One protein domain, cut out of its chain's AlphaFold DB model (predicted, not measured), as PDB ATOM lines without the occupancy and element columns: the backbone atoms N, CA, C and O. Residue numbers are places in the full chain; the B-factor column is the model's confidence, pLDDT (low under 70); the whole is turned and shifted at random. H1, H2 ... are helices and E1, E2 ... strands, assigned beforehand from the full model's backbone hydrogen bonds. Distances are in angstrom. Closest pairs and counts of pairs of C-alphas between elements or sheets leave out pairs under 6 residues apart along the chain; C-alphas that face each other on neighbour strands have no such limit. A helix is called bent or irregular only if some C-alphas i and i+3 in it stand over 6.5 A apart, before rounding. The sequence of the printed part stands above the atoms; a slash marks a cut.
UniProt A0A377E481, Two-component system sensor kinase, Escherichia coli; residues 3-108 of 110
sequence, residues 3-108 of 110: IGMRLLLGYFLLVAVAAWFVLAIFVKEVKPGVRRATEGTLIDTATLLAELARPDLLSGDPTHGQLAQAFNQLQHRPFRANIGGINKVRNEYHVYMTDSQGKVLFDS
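This is residues 3 to 108 of the 110 residues of the protein "Two-component system sensor kinase" of Escherichia coli (UniProt A0A377E481). One very long helix, H1, sticks out like a shaft from a small, loosely built head. The head is made of the last part of H1, the short helix H2, which folds back from it at a steep tilt, and two small strand hairpins: E3 with E4 beside the end of H1, and E1 with E2 set away from the shaft. The printed part has 106 residues, with two named helices followed by four named strands, in the order H1, H2, E1, E2, E3, E4, and the class is mostly helix. Each pair of strands, E1 with E2 and E3 with E4, is a separate antiparallel sheet of two. The whole is extended, with a radius of gyration of the C-alphas of 24.8 A and spans of 84 by 36 by 17 A, the length being made by the helix that stands free at residues 3 to 41.

Look first at E3, residues 96 to 98, and E4, residues 104 to 107, a hairpin whose antiparallel strands have directions 169 degrees apart. The C-alphas of Tyr 96 and Asp 107 face each other at 4.3 A, and N 97 and O 106 are within hydrogen-bond range at 2.9 A, as are N 105 and O 97 at 2.8 A. Next to this sheet find H1, residues 3 to 59: it and E3 are near each other, with 7 pairs of C-alphas within 10 A, and its residues 46 to 57 make the pairs with this sheet. H1 has a kink of 39 degrees near residue 52 and is irregular, but only just: C-alphas 52 and 55 are 6.9 A apart. H2, residues 66 to 76, touches H1 at residues 49 to 56 alone, and the closest C-alphas are those of Ala 53 and Leu 67, 5.9 A apart. The two helices run opposite ways at a steep tilt of 55 degrees. H2 and E4 have one pair of C-alphas within 8 A, those of Ala 68 and Phe 106 at 7.4 A, while H2 and E3 are apart. Farther on, E1, residues 81 to 83, and E2, residues 86 to 88, form the other hairpin, antiparallel at 147 degrees. Here N 83 and O 86 are 2.9 A apart and N 88 and O 81 are 2.8 A apart, both within hydrogen-bond range. Both of these strands are apart from H1 and from E4. Of the O i to N i+4 pairs, 49 of 53 in H1 and 6 of 7 in H2 are within hydrogen-bond range.

Find C-alpha 3 at (-89.210, 30.544, 48.551); from there H1 runs 84.3 A to C-alpha 59 at (-12.318, -1.742, 36.314). H2 runs 15.6 A from Gln 66 to His 76. Read on to E1, 6.2 A from Ala 81 to Ile 83, and E2, 6.0 A from Ile 86 to Lys 88. E3 covers 6.7 A from Tyr 96 to Thr 98, and E4 covers 7.1 A from Val 104 to its end at C-alpha 107, (-19.806, 13.171, 41.325).

The two C-alphas farthest apart are those of Ile 3 and Ser 59, at 84.3 A. Without residues 3 to 41, the body has 67 residues and spans 42 by 23 by 17 A. The printed part runs from 3 to 108 with no cut. No link is long: those from H2 to E1, E1 to E2 and E3 to E4 are tight, and those from H1 to H2 and E2 to E3 are short. The mean pLDDT of the printed part is 90.2, and no printed residue is under 70.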
ATOM      1  N   ILE A   3     -89.480  31.744  49.354       81.81
ATOM      2  CA  ILE A   3     -89.210  30.544  48.551       81.81
ATOM      3  C   ILE A   3     -87.986  30.724  47.639       81.81
ATOM      4  O   ILE A   3     -87.105  29.874  47.642       81.81
ATOM      5  N   GLY A   4     -87.869  31.874  46.959       81.19
ATOM      6  CA  GLY A   4     -86.734  32.170  46.075       81.19
ATOM      7  C   GLY A   4     -85.402  32.236  46.824       81.19
ATOM      8  O   GLY A   4     -84.419  31.670  46.366       81.19
ATOM      9  N   MET A   5     -85.388  32.826  48.027       89.25
ATOM     10  CA  MET A   5     -84.189  32.873  48.875       89.25
ATOM     11  C   MET A   5     -83.759  31.474  49.336       89.25
ATOM     12  O   MET A   5     -82.575  31.169  49.334       89.25
ATOM     13  N   ARG A   6     -84.707  30.597  49.694       88.56
ATOM     14  CA  ARG A   6     -84.410  29.208  50.095       88.56
ATOM     15  C   ARG A   6     -83.888  28.367  48.930       88.56
ATOM     16  O   ARG A   6     -82.966  27.584  49.125       88.56
ATOM     17  N   LEU A   7     -84.449  28.556  47.736       91.44
ATOM     18  CA  LEU A   7     -83.978  27.907  46.510       91.44
ATOM     19  C   LEU A   7     -82.571  28.374  46.133       91.44
ATOM     20  O   LEU A   7     -81.713  27.543  45.848       91.44
ATOM     21  N   LEU A   8     -82.313  29.684  46.201       92.94
ATOM     22  CA  LEU A   8     -80.985  30.243  45.957       92.94
ATOM     23  C   LEU A   8     -79.975  29.704  46.969       92.94
ATOM     24  O   LEU A   8     -78.901  29.269  46.572       92.94
ATOM     25  N   LEU A   9     -80.336  29.664  48.255       93.88
ATOM     26  CA  LEU A   9     -79.464  29.135  49.301       93.88
ATOM     27  C   LEU A   9     -79.147  27.650  49.080       93.88
ATOM     28  O   LEU A   9     -77.995  27.256  49.211       93.88
ATOM     29  N   GLY A  10     -80.143  26.837  48.712       94.75
ATOM     30  CA  GLY A  10     -79.952  25.414  48.420       94.75
ATOM     31  C   GLY A  10     -79.065  25.177  47.199       94.75
ATOM     32  O   GLY A  10     -78.138  24.373  47.258       94.75
ATOM     33  N   TYR A  11     -79.299  25.924  46.117       95.88
ATOM     34  CA  TYR A  11     -78.453  25.876  44.927       95.88
ATOM     35  C   TYR A  11     -77.018  26.315  45.237       95.88
ATOM     36  O   TYR A  11     -76.067  25.628  44.872       95.88
ATOM     37  N   PHE A  12     -76.858  27.419  45.968       96.44
ATOM     38  CA  PHE A  12     -75.556  27.923  46.388       96.44
ATOM     39  C   PHE A  12     -74.791  26.888  47.218       96.44
ATOM     40  O   PHE A  12     -73.608  26.665  46.974       96.44
ATOM     41  N   LEU A  13     -75.467  26.209  48.148       96.88
ATOM     42  CA  LEU A  13     -74.871  25.147  48.960       96.88
ATOM     43  C   LEU A  13     -74.384  23.980  48.093       96.88
ATOM     44  O   LEU A  13     -73.268  23.503  48.282       96.88
ATOM     45  N   LEU A  14     -75.185  23.559  47.112       96.88
ATOM     46  CA  LEU A  14     -74.813  22.494  46.182       96.88
ATOM     47  C   LEU A  14     -73.564  22.880  45.377       96.88
ATOM     48  O   LEU A  14     -72.604  22.111  45.326       96.88
ATOM     49  N   VAL A  15     -73.535  24.090  44.811       97.44
ATOM     50  CA  VAL A  15     -72.380  24.599  44.054       97.44
ATOM     51  C   VAL A  15     -71.141  24.724  44.941       97.44
ATOM     52  O   VAL A  15     -70.057  24.320  44.524       97.44
ATOM     53  N   ALA A  16     -71.283  25.226  46.170       97.50
ATOM     54  CA  ALA A  16     -70.175  25.353  47.113       97.50
ATOM     55  C   ALA A  16     -69.561  23.986  47.456       97.50
ATOM     56  O   ALA A  16     -68.341  23.832  47.444       97.50
ATOM     57  N   VAL A  17     -70.402  22.974  47.695       97.38
ATOM     58  CA  VAL A  17     -69.956  21.597  47.943       97.38
ATOM     59  C   VAL A  17     -69.271  21.015  46.705       97.38
ATOM     60  O   VAL A  17     -68.192  20.441  46.824       97.38
ATOM     61  N   ALA A  18     -69.838  21.204  45.510       96.75
ATOM     62  CA  ALA A  18     -69.228  20.734  44.268       96.75
ATOM     63  C   ALA A  18     -67.847  21.372  44.026       96.75
ATOM     64  O   ALA A  18     -66.880  20.663  43.748       96.75
ATOM     65  N   ALA A  19     -67.727  22.691  44.202       96.19
ATOM     66  CA  ALA A  19     -66.462  23.414  44.080       96.19
ATOM     67  C   ALA A  19     -65.420  22.922  45.098       96.19
ATOM     68  O   ALA A  19     -64.258  22.706  44.747       96.19
ATOM     69  N   TRP A  20     -65.847  22.680  46.342       95.44
ATOM     70  CA  TRP A  20     -64.997  22.100  47.378       95.44
ATOM     71  C   TRP A  20     -64.484  20.712  46.987       95.44
ATOM     72  O   TRP A  20     -63.290  20.442  47.113       95.44
ATOM     73  N   PHE A  21     -65.357  19.837  46.479       94.75
ATOM     74  CA  PHE A  21     -64.970  18.499  46.028       94.75
ATOM     75  C   PHE A  21     -63.940  18.548  44.904       94.75
ATOM     76  O   PHE A  21     -62.930  17.850  44.989       94.75
ATOM     77  N   VAL A  22     -64.156  19.385  43.886       93.50
ATOM     78  CA  VAL A  22     -63.209  19.544  42.773       93.50
ATOM     79  C   VAL A  22     -61.840  19.970  43.297       93.50
ATOM     80  O   VAL A  22     -60.841  19.331  42.971       93.50
ATOM     81  N   LEU A  23     -61.786  20.985  44.164       91.44
ATOM     82  CA  LEU A  23     -60.527  21.461  44.736       91.44
ATOM     83  C   LEU A  23     -59.842  20.381  45.587       91.44
ATOM     84  O   LEU A  23     -58.638  20.153  45.462       91.44
ATOM     85  N   ALA A  24     -60.609  19.687  46.430       88.88
ATOM     86  CA  ALA A  24     -60.091  18.654  47.316       88.88
ATOM     87  C   ALA A  24     -59.521  17.455  46.543       88.88
ATOM     88  O   ALA A  24     -58.441  16.970  46.886       88.88
ATOM     89  N   ILE A  25     -60.218  16.984  45.504       87.94
ATOM     90  CA  ILE A  25     -59.757  15.877  44.653       87.94
ATOM     91  C   ILE A  25     -58.515  16.302  43.873       87.94
ATOM     92  O   ILE A  25     -57.524  15.575  43.850       87.94
ATOM     93  N   PHE A  26     -58.532  17.501  43.291       87.62
ATOM     94  CA  PHE A  26     -57.416  18.002  42.500       87.62
ATOM     95  C   PHE A  26     -56.116  18.052  43.314       87.62
ATOM     96  O   PHE A  26     -55.096  17.526  42.880       87.62
ATOM     97  N   VAL A  27     -56.147  18.598  44.533       82.06
ATOM     98  CA  VAL A  27     -54.957  18.642  45.403       82.06
ATOM     99  C   VAL A  27     -54.498  17.238  45.804       82.06
ATOM    100  O   VAL A  27     -53.293  16.970  45.832       82.06
ATOM    101  N   LYS A  28     -55.448  16.342  46.101       86.00
ATOM    102  CA  LYS A  28     -55.152  14.964  46.502       86.00
ATOM    103  C   LYS A  28     -54.550  14.126  45.387       86.00
ATOM    104  O   LYS A  28     -53.800  13.224  45.723       86.00
ATOM    105  N   GLU A  29     -54.827  14.409  44.118       83.44
ATOM    106  CA  GLU A  29     -54.303  13.600  43.012       83.44
ATOM    107  C   GLU A  29     -53.142  14.250  42.261       83.44
ATOM    108  O   GLU A  29     -52.169  13.573  41.930       83.44
ATOM    109  N   VAL A  30     -53.165  15.568  42.043       81.12
ATOM    110  CA  VAL A  30     -52.136  16.239  41.233       81.12
ATOM    111  C   VAL A  30     -50.780  16.216  41.924       81.12
ATOM    112  O   VAL A  30     -49.782  15.837  41.314       81.12
ATOM    113  N   LYS A  31     -50.723  16.576  43.211       80.38
ATOM    114  CA  LYS A  31     -49.454  16.622  43.949       80.38
ATOM    115  C   LYS A  31     -48.770  15.250  44.024       80.38
ATOM    116  O   LYS A  31     -47.599  15.166  43.648       80.38
ATOM    117  N   PRO A  32     -49.433  14.170  44.485       87.25
ATOM    118  CA  PRO A  32     -48.798  12.861  44.476       87.25
ATOM    119  C   PRO A  32     -48.601  12.316  43.060       87.25
ATOM    120  O   PRO A  32     -47.638  11.591  42.857       87.25
ATOM    121  N   GLY A  33     -49.438  12.677  42.084       88.31
ATOM    122  CA  GLY A  33     -49.256  12.291  40.685       88.31
ATOM    123  C   GLY A  33     -47.945  12.817  40.096       88.31
ATOM    124  O   GLY A  33     -47.133  12.031  39.610       88.31
ATOM    125  N   VAL A  34     -47.687  14.125  40.217       90.38
ATOM    126  CA  VAL A  34     -46.432  14.749  39.754       90.38
ATOM    127  C   VAL A  34     -45.230  14.164  40.490       90.38
ATOM    128  O   VAL A  34     -44.213  13.846  39.869       90.38
ATOM    129  N   ARG A  35     -45.355  13.972  41.808       89.94
ATOM    130  CA  ARG A  35     -44.297  13.372  42.622       89.94
ATOM    131  C   ARG A  35     -43.960  11.956  42.155       89.94
ATOM    132  O   ARG A  35     -42.797  11.689  41.898       89.94
ATOM    133  N   ARG A  36     -44.962  11.092  41.972       92.19
ATOM    134  CA  ARG A  36     -44.781   9.710  41.498       92.19
ATOM    135  C   ARG A  36     -44.148   9.654  40.108       92.19
ATOM    136  O   ARG A  36     -43.241   8.860  39.899       92.19
ATOM    137  N   ALA A  37     -44.586  10.507  39.181       92.88
ATOM    138  CA  ALA A  37     -44.007  10.568  37.837       92.88
ATOM    139  C   ALA A  37     -42.528  10.993  37.861       92.88
ATOM    140  O   ALA A  37     -41.696  10.433  37.145       92.88
ATOM    141  N   THR A  38     -42.197  11.959  38.721       92.88
ATOM    142  CA  THR A  38     -40.826  12.453  38.881       92.88
ATOM    143  C   THR A  38     -39.946  11.409  39.567       92.88
ATOM    144  O   THR A  38     -38.913  11.037  39.025       92.88
ATOM    145  N   GLU A  39     -40.371  10.887  40.722       95.12
ATOM    146  CA  GLU A  39     -39.652   9.845  41.470       95.12
ATOM    147  C   GLU A  39     -39.448   8.580  40.627       95.12
ATOM    148  O   GLU A  39     -38.345   8.044  40.614       95.12
ATOM    149  N   GLY A  40     -40.462   8.149  39.870       95.50
ATOM    150  CA  GLY A  40     -40.355   7.010  38.956       95.50
ATOM    151  C   GLY A  40     -39.284   7.228  37.890       95.50
ATOM    152  O   GLY A  40     -38.380   6.411  37.752       95.50
ATOM    153  N   THR A  41     -39.303   8.389  37.226       94.19
ATOM    154  CA  THR A  41     -38.281   8.732  36.221       94.19
ATOM    155  C   THR A  41     -36.874   8.773  36.830       94.19
ATOM    156  O   THR A  41     -35.916   8.331  36.196       94.19
ATOM    157  N   LEU A  42     -36.725   9.283  38.060       94.62
ATOM    158  CA  LEU A  42     -35.438   9.301  38.764       94.62
ATOM    159  C   LEU A  42     -34.941   7.885  39.074       94.62
ATOM    160  O   LEU A  42     -33.763   7.610  38.865       94.62
ATOM    161  N   ILE A  43     -35.815   6.995  39.551       95.81
ATOM    162  CA  ILE A  43     -35.466   5.604  39.879       95.81
ATOM    163  C   ILE A  43     -35.069   4.831  38.616       95.81
ATOM    164  O   ILE A  43     -34.032   4.165  38.608       95.81
ATOM    165  N   ASP A  44     -35.840   4.960  37.538       96.06
ATOM    166  CA  ASP A  44     -35.541   4.320  36.253       96.06
ATOM    167  C   ASP A  44     -34.204   4.821  35.687       96.06
ATOM    168  O   ASP A  44     -33.369   4.040  35.232       96.06
ATOM    169  N   THR A  45     -33.947   6.129  35.786       94.44
ATOM    170  CA  THR A  45     -32.670   6.714  35.355       94.44
ATOM    171  C   THR A  45     -31.515   6.225  36.229       94.44
ATOM    172  O   THR A  45     -30.476   5.842  35.703       94.44
ATOM    173  N   ALA A  46     -31.674   6.195  37.556       94.62
ATOM    174  CA  ALA A  46     -30.629   5.760  38.480       94.62
ATOM    175  C   ALA A  46     -30.258   4.284  38.284       94.62
ATOM    176  O   ALA A  46     -29.077   3.945  38.263       94.62
ATOM    177  N   THR A  47     -31.251   3.412  38.101       94.94
ATOM    178  CA  THR A  47     -31.020   1.982  37.856       94.94
ATOM    179  C   THR A  47     -30.371   1.728  36.497       94.94
ATOM    180  O   THR A  47     -29.431   0.941  36.413       94.94
ATOM    181  N   LEU A  48     -30.784   2.451  35.451       95.19
ATOM    182  CA  LEU A  48     -30.128   2.390  34.144       95.19
ATOM    183  C   LEU A  48     -28.666   2.858  34.211       95.19
ATOM    184  O   LEU A  48     -27.771   2.194  33.686       95.19
ATOM    185  N   LEU A  49     -28.411   3.991  34.870       94.00
ATOM    186  CA  LEU A  49     -27.060   4.516  35.055       94.00
ATOM    187  C   LEU A  49     -26.193   3.581  35.900       94.00
ATOM    188  O   LEU A  49     -25.003   3.474  35.631       94.00
ATOM    189  N   ALA A  50     -26.769   2.876  36.877       93.00
ATOM    190  CA  ALA A  50     -26.050   1.882  37.667       93.00
ATOM    191  C   ALA A  50     -25.559   0.704  36.807       93.00
ATOM    192  O   ALA A  50     -24.422   0.264  36.977       93.00
ATOM    193  N   GLU A  51     -26.365   0.230  35.852       92.88
ATOM    194  CA  GLU A  51     -25.929  -0.831  34.934       92.88
ATOM    195  C   GLU A  51     -24.818  -0.338  33.993       92.88
ATOM    196  O   GLU A  51     -23.842  -1.049  33.761       92.88
ATOM    197  N   LEU A  52     -24.907   0.910  33.517       91.88
ATOM    198  CA  LEU A  52     -23.854   1.538  32.708       91.88
ATOM    199  C   LEU A  52     -22.568   1.815  33.505       91.88
ATOM    200  O   LEU A  52     -21.480   1.736  32.945       91.88
ATOM    201  N   ALA A  53     -22.681   2.122  34.798       92.00
ATOM    202  CA  ALA A  53     -21.565   2.371  35.713       92.00
ATOM    203  C   ALA A  53     -20.813   1.101  36.121       92.00
ATOM    204  O   ALA A  53     -19.662   1.160  36.556       92.00
ATOM    205  N   ARG A  54     -21.482  -0.053  36.068       90.75
ATOM    206  CA  ARG A  54     -20.966  -1.308  36.613       90.75
ATOM    207  C   ARG A  54     -19.598  -1.703  36.036       90.75
ATOM    208  O   ARG A  54     -18.737  -2.071  36.835       90.75
ATOM    209  N   PRO A  55     -19.339  -1.622  34.717       90.62
ATOM    210  CA  PRO A  55     -18.013  -1.906  34.169       90.62
ATOM    211  C   PRO A  55     -16.937  -0.951  34.699       90.62
ATOM    212  O   PRO A  55     -15.844  -1.400  35.039       90.62
ATOM    213  N   ASP A  56     -17.262   0.338  34.835       89.50
ATOM    214  CA  ASP A  56     -16.336   1.358  35.338       89.50
ATOM    215  C   ASP A  56     -15.939   1.065  36.795       89.50
ATOM    216  O   ASP A  56     -14.758   1.095  37.141       89.50
ATOM    217  N   LEU A  57     -16.903   0.661  37.631       87.75
ATOM    218  CA  LEU A  57     -16.651   0.217  39.006       87.75
ATOM    219  C   LEU A  57     -15.779  -1.040  39.075       87.75
ATOM    220  O   LEU A  57     -14.857  -1.105  39.885       87.75
ATOM    221  N   LEU A  58     -16.059  -2.036  38.232       88.44
ATOM    222  CA  LEU A  58     -15.301  -3.291  38.199       88.44
ATOM    223  C   LEU A  58     -13.872  -3.100  37.676       88.44
ATOM    224  O   LEU A  58     -12.982  -3.860  38.053       88.44
ATOM    225  N   SER A  59     -13.646  -2.092  36.830       87.00
ATOM    226  CA  SER A  59     -12.318  -1.742  36.314       87.00
ATOM    227  C   SER A  59     -11.418  -1.044  37.343       87.00
ATOM    228  O   SER A  59     -10.205  -0.994  37.157       87.00
ATOM    229  N   GLY A  60     -11.997  -0.527  38.433       84.50
ATOM    230  CA  GLY A  60     -11.277   0.187  39.490       84.50
ATOM    231  C   GLY A  60     -11.034   1.677  39.223       84.50
ATOM    232  O   GLY A  60     -10.462   2.338  40.087       84.50
ATOM    233  N   ASP A  61     -11.494   2.226  38.091       85.81
ATOM    234  CA  ASP A  61     -11.411   3.662  37.776       85.81
ATOM    235  C   ASP A  61     -12.792   4.266  37.444       85.81
ATOM    236  O   ASP A  61     -13.089   4.602  36.295       85.81
ATOM    237  N   PRO A  62     -13.668   4.443  38.453       83.19
ATOM    238  CA  PRO A  62     -14.979   5.061  38.253       83.19
ATOM    239  C   PRO A  62     -14.894   6.549  37.876       83.19
ATOM    240  O   PRO A  62     -15.864   7.105  37.363       83.19
ATOM    241  N   THR A  63     -13.755   7.206  38.120       84.75
ATOM    242  CA  THR A  63     -13.550   8.637  37.846       84.75
ATOM    243  C   THR A  63     -13.222   8.947  36.391       84.75
ATOM    244  O   THR A  63     -13.597  10.013  35.909       84.75
ATOM    245  N   HIS A  64     -12.566   8.030  35.678       85.62
ATOM    246  CA  HIS A  64     -12.257   8.178  34.250       85.62
ATOM    247  C   HIS A  64     -12.981   7.155  33.371       85.62
ATOM    248  O   HIS A  64     -12.717   7.087  32.168       85.62
ATOM    249  N   GLY A  65     -13.907   6.391  33.953       88.00
ATOM    250  CA  GLY A  65     -14.767   5.447  33.253       88.00
ATOM    251  C   GLY A  65     -15.665   6.087  32.188       88.00
ATOM    252  O   GLY A  65     -15.763   7.313  32.057       88.00
ATOM    253  N   GLN A  66     -16.348   5.247  31.411       90.00
ATOM    254  CA  GLN A  66     -17.210   5.695  30.317       90.00
ATOM    255  C   GLN A  66     -18.343   6.598  30.810       90.00
ATOM    256  O   GLN A  66     -18.669   7.586  30.150       90.00
ATOM    257  N   LEU A  67     -18.918   6.302  31.978       91.12
ATOM    258  CA  LEU A  67     -19.978   7.114  32.559       91.12
ATOM    259  C   LEU A  67     -19.469   8.513  32.913       91.12
ATOM    260  O   LEU A  67     -20.095   9.505  32.538       91.12
ATOM    261  N   ALA A  68     -18.315   8.610  33.575       90.06
ATOM    262  CA  ALA A  68     -17.721   9.894  33.938       90.06
ATOM    263  C   ALA A  68     -17.413  10.745  32.697       90.06
ATOM    264  O   ALA A  68     -17.748  11.931  32.636       90.06
ATOM    265  N   GLN A  69     -16.851  10.125  31.656       91.06
ATOM    266  CA  GLN A  69     -16.603  10.785  30.375       91.06
ATOM    267  C   GLN A  69     -17.903  11.241  29.697       91.06
ATOM    268  O   GLN A  69     -17.965  12.360  29.182       91.06
ATOM    269  N   ALA A  70     -18.953  10.417  29.721       90.75
ATOM    270  CA  ALA A  70     -20.246  10.758  29.142       90.75
ATOM    271  C   ALA A  70     -20.880  11.974  29.837       90.75
ATOM    272  O   ALA A  70     -21.357  12.878  29.151       90.75
ATOM    273  N   PHE A  71     -20.842  12.045  31.172       90.81
ATOM    274  CA  PHE A  71     -21.356  13.203  31.917       90.81
ATOM    275  C   PHE A  71     -20.529  14.470  31.678       90.81
ATOM    276  O   PHE A  71     -21.115  15.532  31.449       90.81
ATOM    277  N   ASN A  72     -19.199  14.356  31.615       88.38
ATOM    278  CA  ASN A  72     -18.325  15.469  31.238       88.38
ATOM    279  C   ASN A  72     -18.679  16.021  29.849       88.38
ATOM    280  O   ASN A  72     -18.821  17.231  29.667       88.38
ATOM    281  N   GLN A  73     -18.890  15.150  28.859       88.94
ATOM    282  CA  GLN A  73     -19.307  15.574  27.518       88.94
ATOM    283  C   GLN A  73     -20.719  16.174  27.514       88.94
ATOM    284  O   GLN A  73     -20.970  17.171  26.837       88.94
ATOM    285  N   LEU A  74     -21.646  15.591  28.276       87.94
ATOM    286  CA  LEU A  74     -23.040  16.022  28.351       87.94
ATOM    287  C   LEU A  74     -23.189  17.441  28.907       87.94
ATOM    288  O   LEU A  74     -24.040  18.188  28.427       87.94
ATOM    289  N   GLN A  75     -22.355  17.826  29.875       82.94
ATOM    290  CA  GLN A  75     -22.326  19.188  30.416       82.94
ATOM    291  C   GLN A  75     -21.864  20.229  29.393       82.94
ATOM    292  O   GLN A  75     -22.370  21.351  29.380       82.94
ATOM    293  N   HIS A  76     -20.932  19.851  28.519       83.00
ATOM    294  CA  HIS A  76     -20.354  20.748  27.520       83.00
ATOM    295  C   HIS A  76     -21.115  20.745  26.190       83.00
ATOM    296  O   HIS A  76     -20.873  21.604  25.343       83.00
ATOM    297  N   ARG A  77     -22.041  19.801  25.977       84.19
ATOM    298  CA  ARG A  77     -22.779  19.673  24.720       84.19
ATOM    299  C   ARG A  77     -23.912  20.704  24.644       84.19
ATOM    300  O   ARG A  77     -24.900  20.572  25.371       84.19
ATOM    301  N   PRO A  78     -23.849  21.689  23.727       80.31
ATOM    302  CA  PRO A  78     -24.954  22.613  23.542       80.31
ATOM    303  C   PRO A  78     -26.143  21.869  22.926       80.31
ATOM    304  O   PRO A  78     -26.008  21.169  21.921       80.31
ATOM    305  N   PHE A  79     -27.328  22.058  23.497       86.69
ATOM    306  CA  PHE A  79     -28.583  21.676  22.860       86.69
ATOM    307  C   PHE A  79     -29.626  22.766  23.079       86.69
ATOM    308  O   PHE A  79     -29.464  23.641  23.926       86.69
ATOM    309  N   ARG A  80     -30.688  22.750  22.276       87.38
ATOM    310  CA  ARG A  80     -31.848  23.621  22.462       87.38
ATOM    311  C   ARG A  80     -33.095  22.792  22.240       87.38
ATOM    312  O   ARG A  80     -33.321  22.315  21.133       87.38
ATOM    313  N   ALA A  81     -33.881  22.622  23.291       89.12
ATOM    314  CA  ALA A  81     -35.166  21.946  23.227       89.12
ATOM    315  C   ALA A  81     -36.248  22.866  23.791       89.12
ATOM    316  O   ALA A  81     -36.060  23.453  24.856       89.12
ATOM    317  N   ASN A  82     -37.372  22.987  23.087       91.50
ATOM    318  CA  ASN A  82     -38.563  23.652  23.605       91.50
ATOM    319  C   ASN A  82     -39.496  22.584  24.184       91.50
ATOM    320  O   ASN A  82     -40.000  21.735  23.451       91.50
ATOM    321  N   ILE A  83     -39.691  22.617  25.499       87.69
ATOM    322  CA  ILE A  83     -40.521  21.668  26.239       87.69
ATOM    323  C   ILE A  83     -41.664  22.460  26.868       87.69
ATOM    324  O   ILE A  83     -41.481  23.111  27.894       87.69
ATOM    325  N   GLY A  84     -42.834  22.457  26.227       87.44
ATOM    326  CA  GLY A  84     -44.018  23.152  26.749       87.44
ATOM    327  C   GLY A  84     -43.809  24.656  26.985       87.44
ATOM    328  O   GLY A  84     -44.337  25.197  27.949       87.44
ATOM    329  N   GLY A  85     -43.005  25.323  26.151       89.50
ATOM    330  CA  GLY A  85     -42.655  26.740  26.300       89.50
ATOM    331  C   GLY A  85     -41.370  26.999  27.095       89.50
ATOM    332  O   GLY A  85     -40.894  28.132  27.123       89.50
ATOM    333  N   ILE A  86     -40.769  25.970  27.700       87.25
ATOM    334  CA  ILE A  86     -39.483  26.076  28.394       87.25
ATOM    335  C   ILE A  86     -38.355  25.794  27.404       87.25
ATOM    336  O   ILE A  86     -38.248  24.693  26.862       87.25
ATOM    337  N   ASN A  87     -37.477  26.776  27.202       90.50
ATOM    338  CA  ASN A  87     -36.273  26.614  26.392       90.50
ATOM    339  C   ASN A  87     -35.149  25.998  27.235       90.50
ATOM    340  O   ASN A  87     -34.444  26.700  27.960       90.50
ATOM    341  N   LYS A  88     -34.967  24.681  27.128       90.56
ATOM    342  CA  LYS A  88     -33.889  23.953  27.801       90.56
ATOM    343  C   LYS A  88     -32.615  24.016  26.963       90.56
ATOM    344  O   LYS A  88     -32.607  23.592  25.806       90.56
ATOM    345  N   VAL A  89     -31.554  24.559  27.561       88.12
ATOM    346  CA  VAL A  89     -30.263  24.816  26.892       88.12
ATOM    347  C   VAL A  89     -29.077  24.065  27.497       88.12
ATOM    348  O   VAL A  89     -27.987  24.075  26.933       88.12
ATOM    349  N   ARG A  90     -29.277  23.444  28.662       84.88
ATOM    350  CA  ARG A  90     -28.260  22.684  29.390       84.88
ATOM    351  C   ARG A  90     -28.887  21.480  30.080       84.88
ATOM    352  O   ARG A  90     -30.093  21.471  30.350       84.88
ATOM    353  N   ASN A  91     -28.062  20.481  30.364       85.12
ATOM    354  CA  ASN A  91     -28.461  19.368  31.206       85.12
ATOM    355  C   ASN A  91     -28.270  19.744  32.684       85.12
ATOM    356  O   ASN A  91     -27.324  20.450  33.019       85.12
ATOM    357  N   GLU A  92     -29.190  19.311  33.540       85.50
ATOM    358  CA  GLU A  92     -29.214  19.603  34.982       85.50
ATOM    359  C   GLU A  92     -29.149  18.315  35.816       85.50
ATOM    360  O   GLU A  92     -29.359  18.354  37.024       85.50
ATOM    361  N   TYR A  93     -28.885  17.163  35.185       88.25
ATOM    362  CA  TYR A  93     -28.665  15.925  35.921       88.25
ATOM    363  C   TYR A  93     -27.464  16.069  36.857       88.25
ATOM    364  O   TYR A  93     -26.357  16.397  36.426       88.25
ATOM    365  N   HIS A  94     -27.701  15.767  38.131       91.31
ATOM    366  CA  HIS A  94     -26.671  15.601  39.143       91.31
ATOM    367  C   HIS A  94     -26.660  14.138  39.566       91.31
ATOM    368  O   HIS A  94     -27.634  13.639  40.127       91.31
ATOM    369  N   VAL A  95     -25.575  13.445  39.240       92.44
ATOM    370  CA  VAL A  95     -25.403  12.021  39.506       92.44
ATOM    371  C   VAL A  95     -24.153  11.832  40.342       92.44
ATOM    372  O   VAL A  95     -23.079  12.310  39.985       92.44
ATOM    373  N   TYR A  96     -24.299  11.104  41.440       92.62
ATOM    374  CA  TYR A  96     -23.190  10.635  42.250       92.62
ATOM    375  C   TYR A  96     -23.240   9.115  42.343       92.62
ATOM    376  O   TYR A  96     -24.305   8.499  42.375       92.62
ATOM    377  N   MET A  97     -22.063   8.511  42.380       91.38
ATOM    378  CA  MET A  97     -21.877   7.075  42.517       91.38
ATOM    379  C   MET A  97     -21.216   6.807  43.857       91.38
ATOM    380  O   MET A  97     -20.253   7.490  44.208       91.38
ATOM    381  N   THR A  98     -21.702   5.815  44.594       91.94
ATOM    382  CA  THR A  98     -21.135   5.435  45.889       91.94
ATOM    383  C   THR A  98     -20.684   3.985  45.906       91.94
ATOM    384  O   THR A  98     -21.242   3.149  45.195       91.94
ATOM    385  N   ASP A  99     -19.708   3.675  46.756       88.94
ATOM    386  CA  ASP A  99     -19.423   2.293  47.133       88.94
ATOM    387  C   ASP A  99     -20.492   1.732  48.092       88.94
ATOM    388  O   ASP A  99     -21.443   2.413  48.490       88.94
ATOM    389  N   SER A 100     -20.327   0.468  48.487       89.50
ATOM    390  CA  SER A 100     -21.213  -0.212  49.440       89.50
ATOM    391  C   SER A 100     -21.163   0.359  50.863       89.50
ATOM    392  O   SER A 100     -21.990  -0.013  51.691       89.50
ATOM    393  N   GLN A 101     -20.199   1.229  51.173       93.31
ATOM    394  CA  GLN A 101     -20.054   1.918  52.457       93.31
ATOM    395  C   GLN A 101     -20.615   3.351  52.404       93.31
ATOM    396  O   GLN A 101     -20.571   4.065  53.403       93.31
ATOM    397  N   GLY A 102     -21.149   3.782  51.255       91.19
ATOM    398  CA  GLY A 102     -21.687   5.126  51.052       91.19
ATOM    399  C   GLY A 102     -20.630   6.191  50.743       91.19
ATOM    400  O   GLY A 102     -20.950   7.379  50.746       91.19
ATOM    401  N   LYS A 103     -19.377   5.813  50.459       91.56
ATOM    402  CA  LYS A 103     -18.348   6.764  50.022       91.56
ATOM    403  C   LYS A 103     -18.590   7.144  48.567       91.56
ATOM    404  O   LYS A 103     -18.712   6.272  47.714       91.56
ATOM    405  N   VAL A 104     -18.599   8.442  48.273       92.69
ATOM    406  CA  VAL A 104     -18.727   8.952  46.901       92.69
ATOM    407  C   VAL A 104     -17.458   8.638  46.107       92.69
ATOM    408  O   VAL A 104     -16.365   9.071  46.473       92.69
ATOM    409  N   LEU A 105     -17.621   7.881  45.024       90.44
ATOM    410  CA  LEU A 105     -16.573   7.492  44.081       90.44
ATOM    411  C   LEU A 105     -16.546   8.389  42.836       90.44
ATOM    412  O   LEU A 105     -15.485   8.608  42.266       90.44
ATOM    413  N   PHE A 106     -17.701   8.919  42.434       91.06
ATOM    414  CA  PHE A 106     -17.861   9.843  41.310       91.06
ATOM    415  C   PHE A 106     -18.978  10.846  41.625       91.06
ATOM    416  O   PHE A 106     -19.968  10.479  42.259       91.06
ATOM    417  N   ASP A 107     -18.823  12.093  41.185       91.94
ATOM    418  CA  ASP A 107     -19.806  13.171  41.325       91.94
ATOM    419  C   ASP A 107     -19.788  14.015  40.051       91.94
ATOM    420  O   ASP A 107     -18.764  14.605  39.719       91.94
ATOM    421  N   SER A 108     -20.910  14.070  39.338       89.81
ATOM    422  CA  SER A 108     -21.003  14.800  38.077       89.81
ATOM    423  C   SER A 108     -21.003  16.320  38.248       89.81
ATOM    424  O   SER A 108     -20.919  17.019  37.248       89.81
TER     425      SER A 108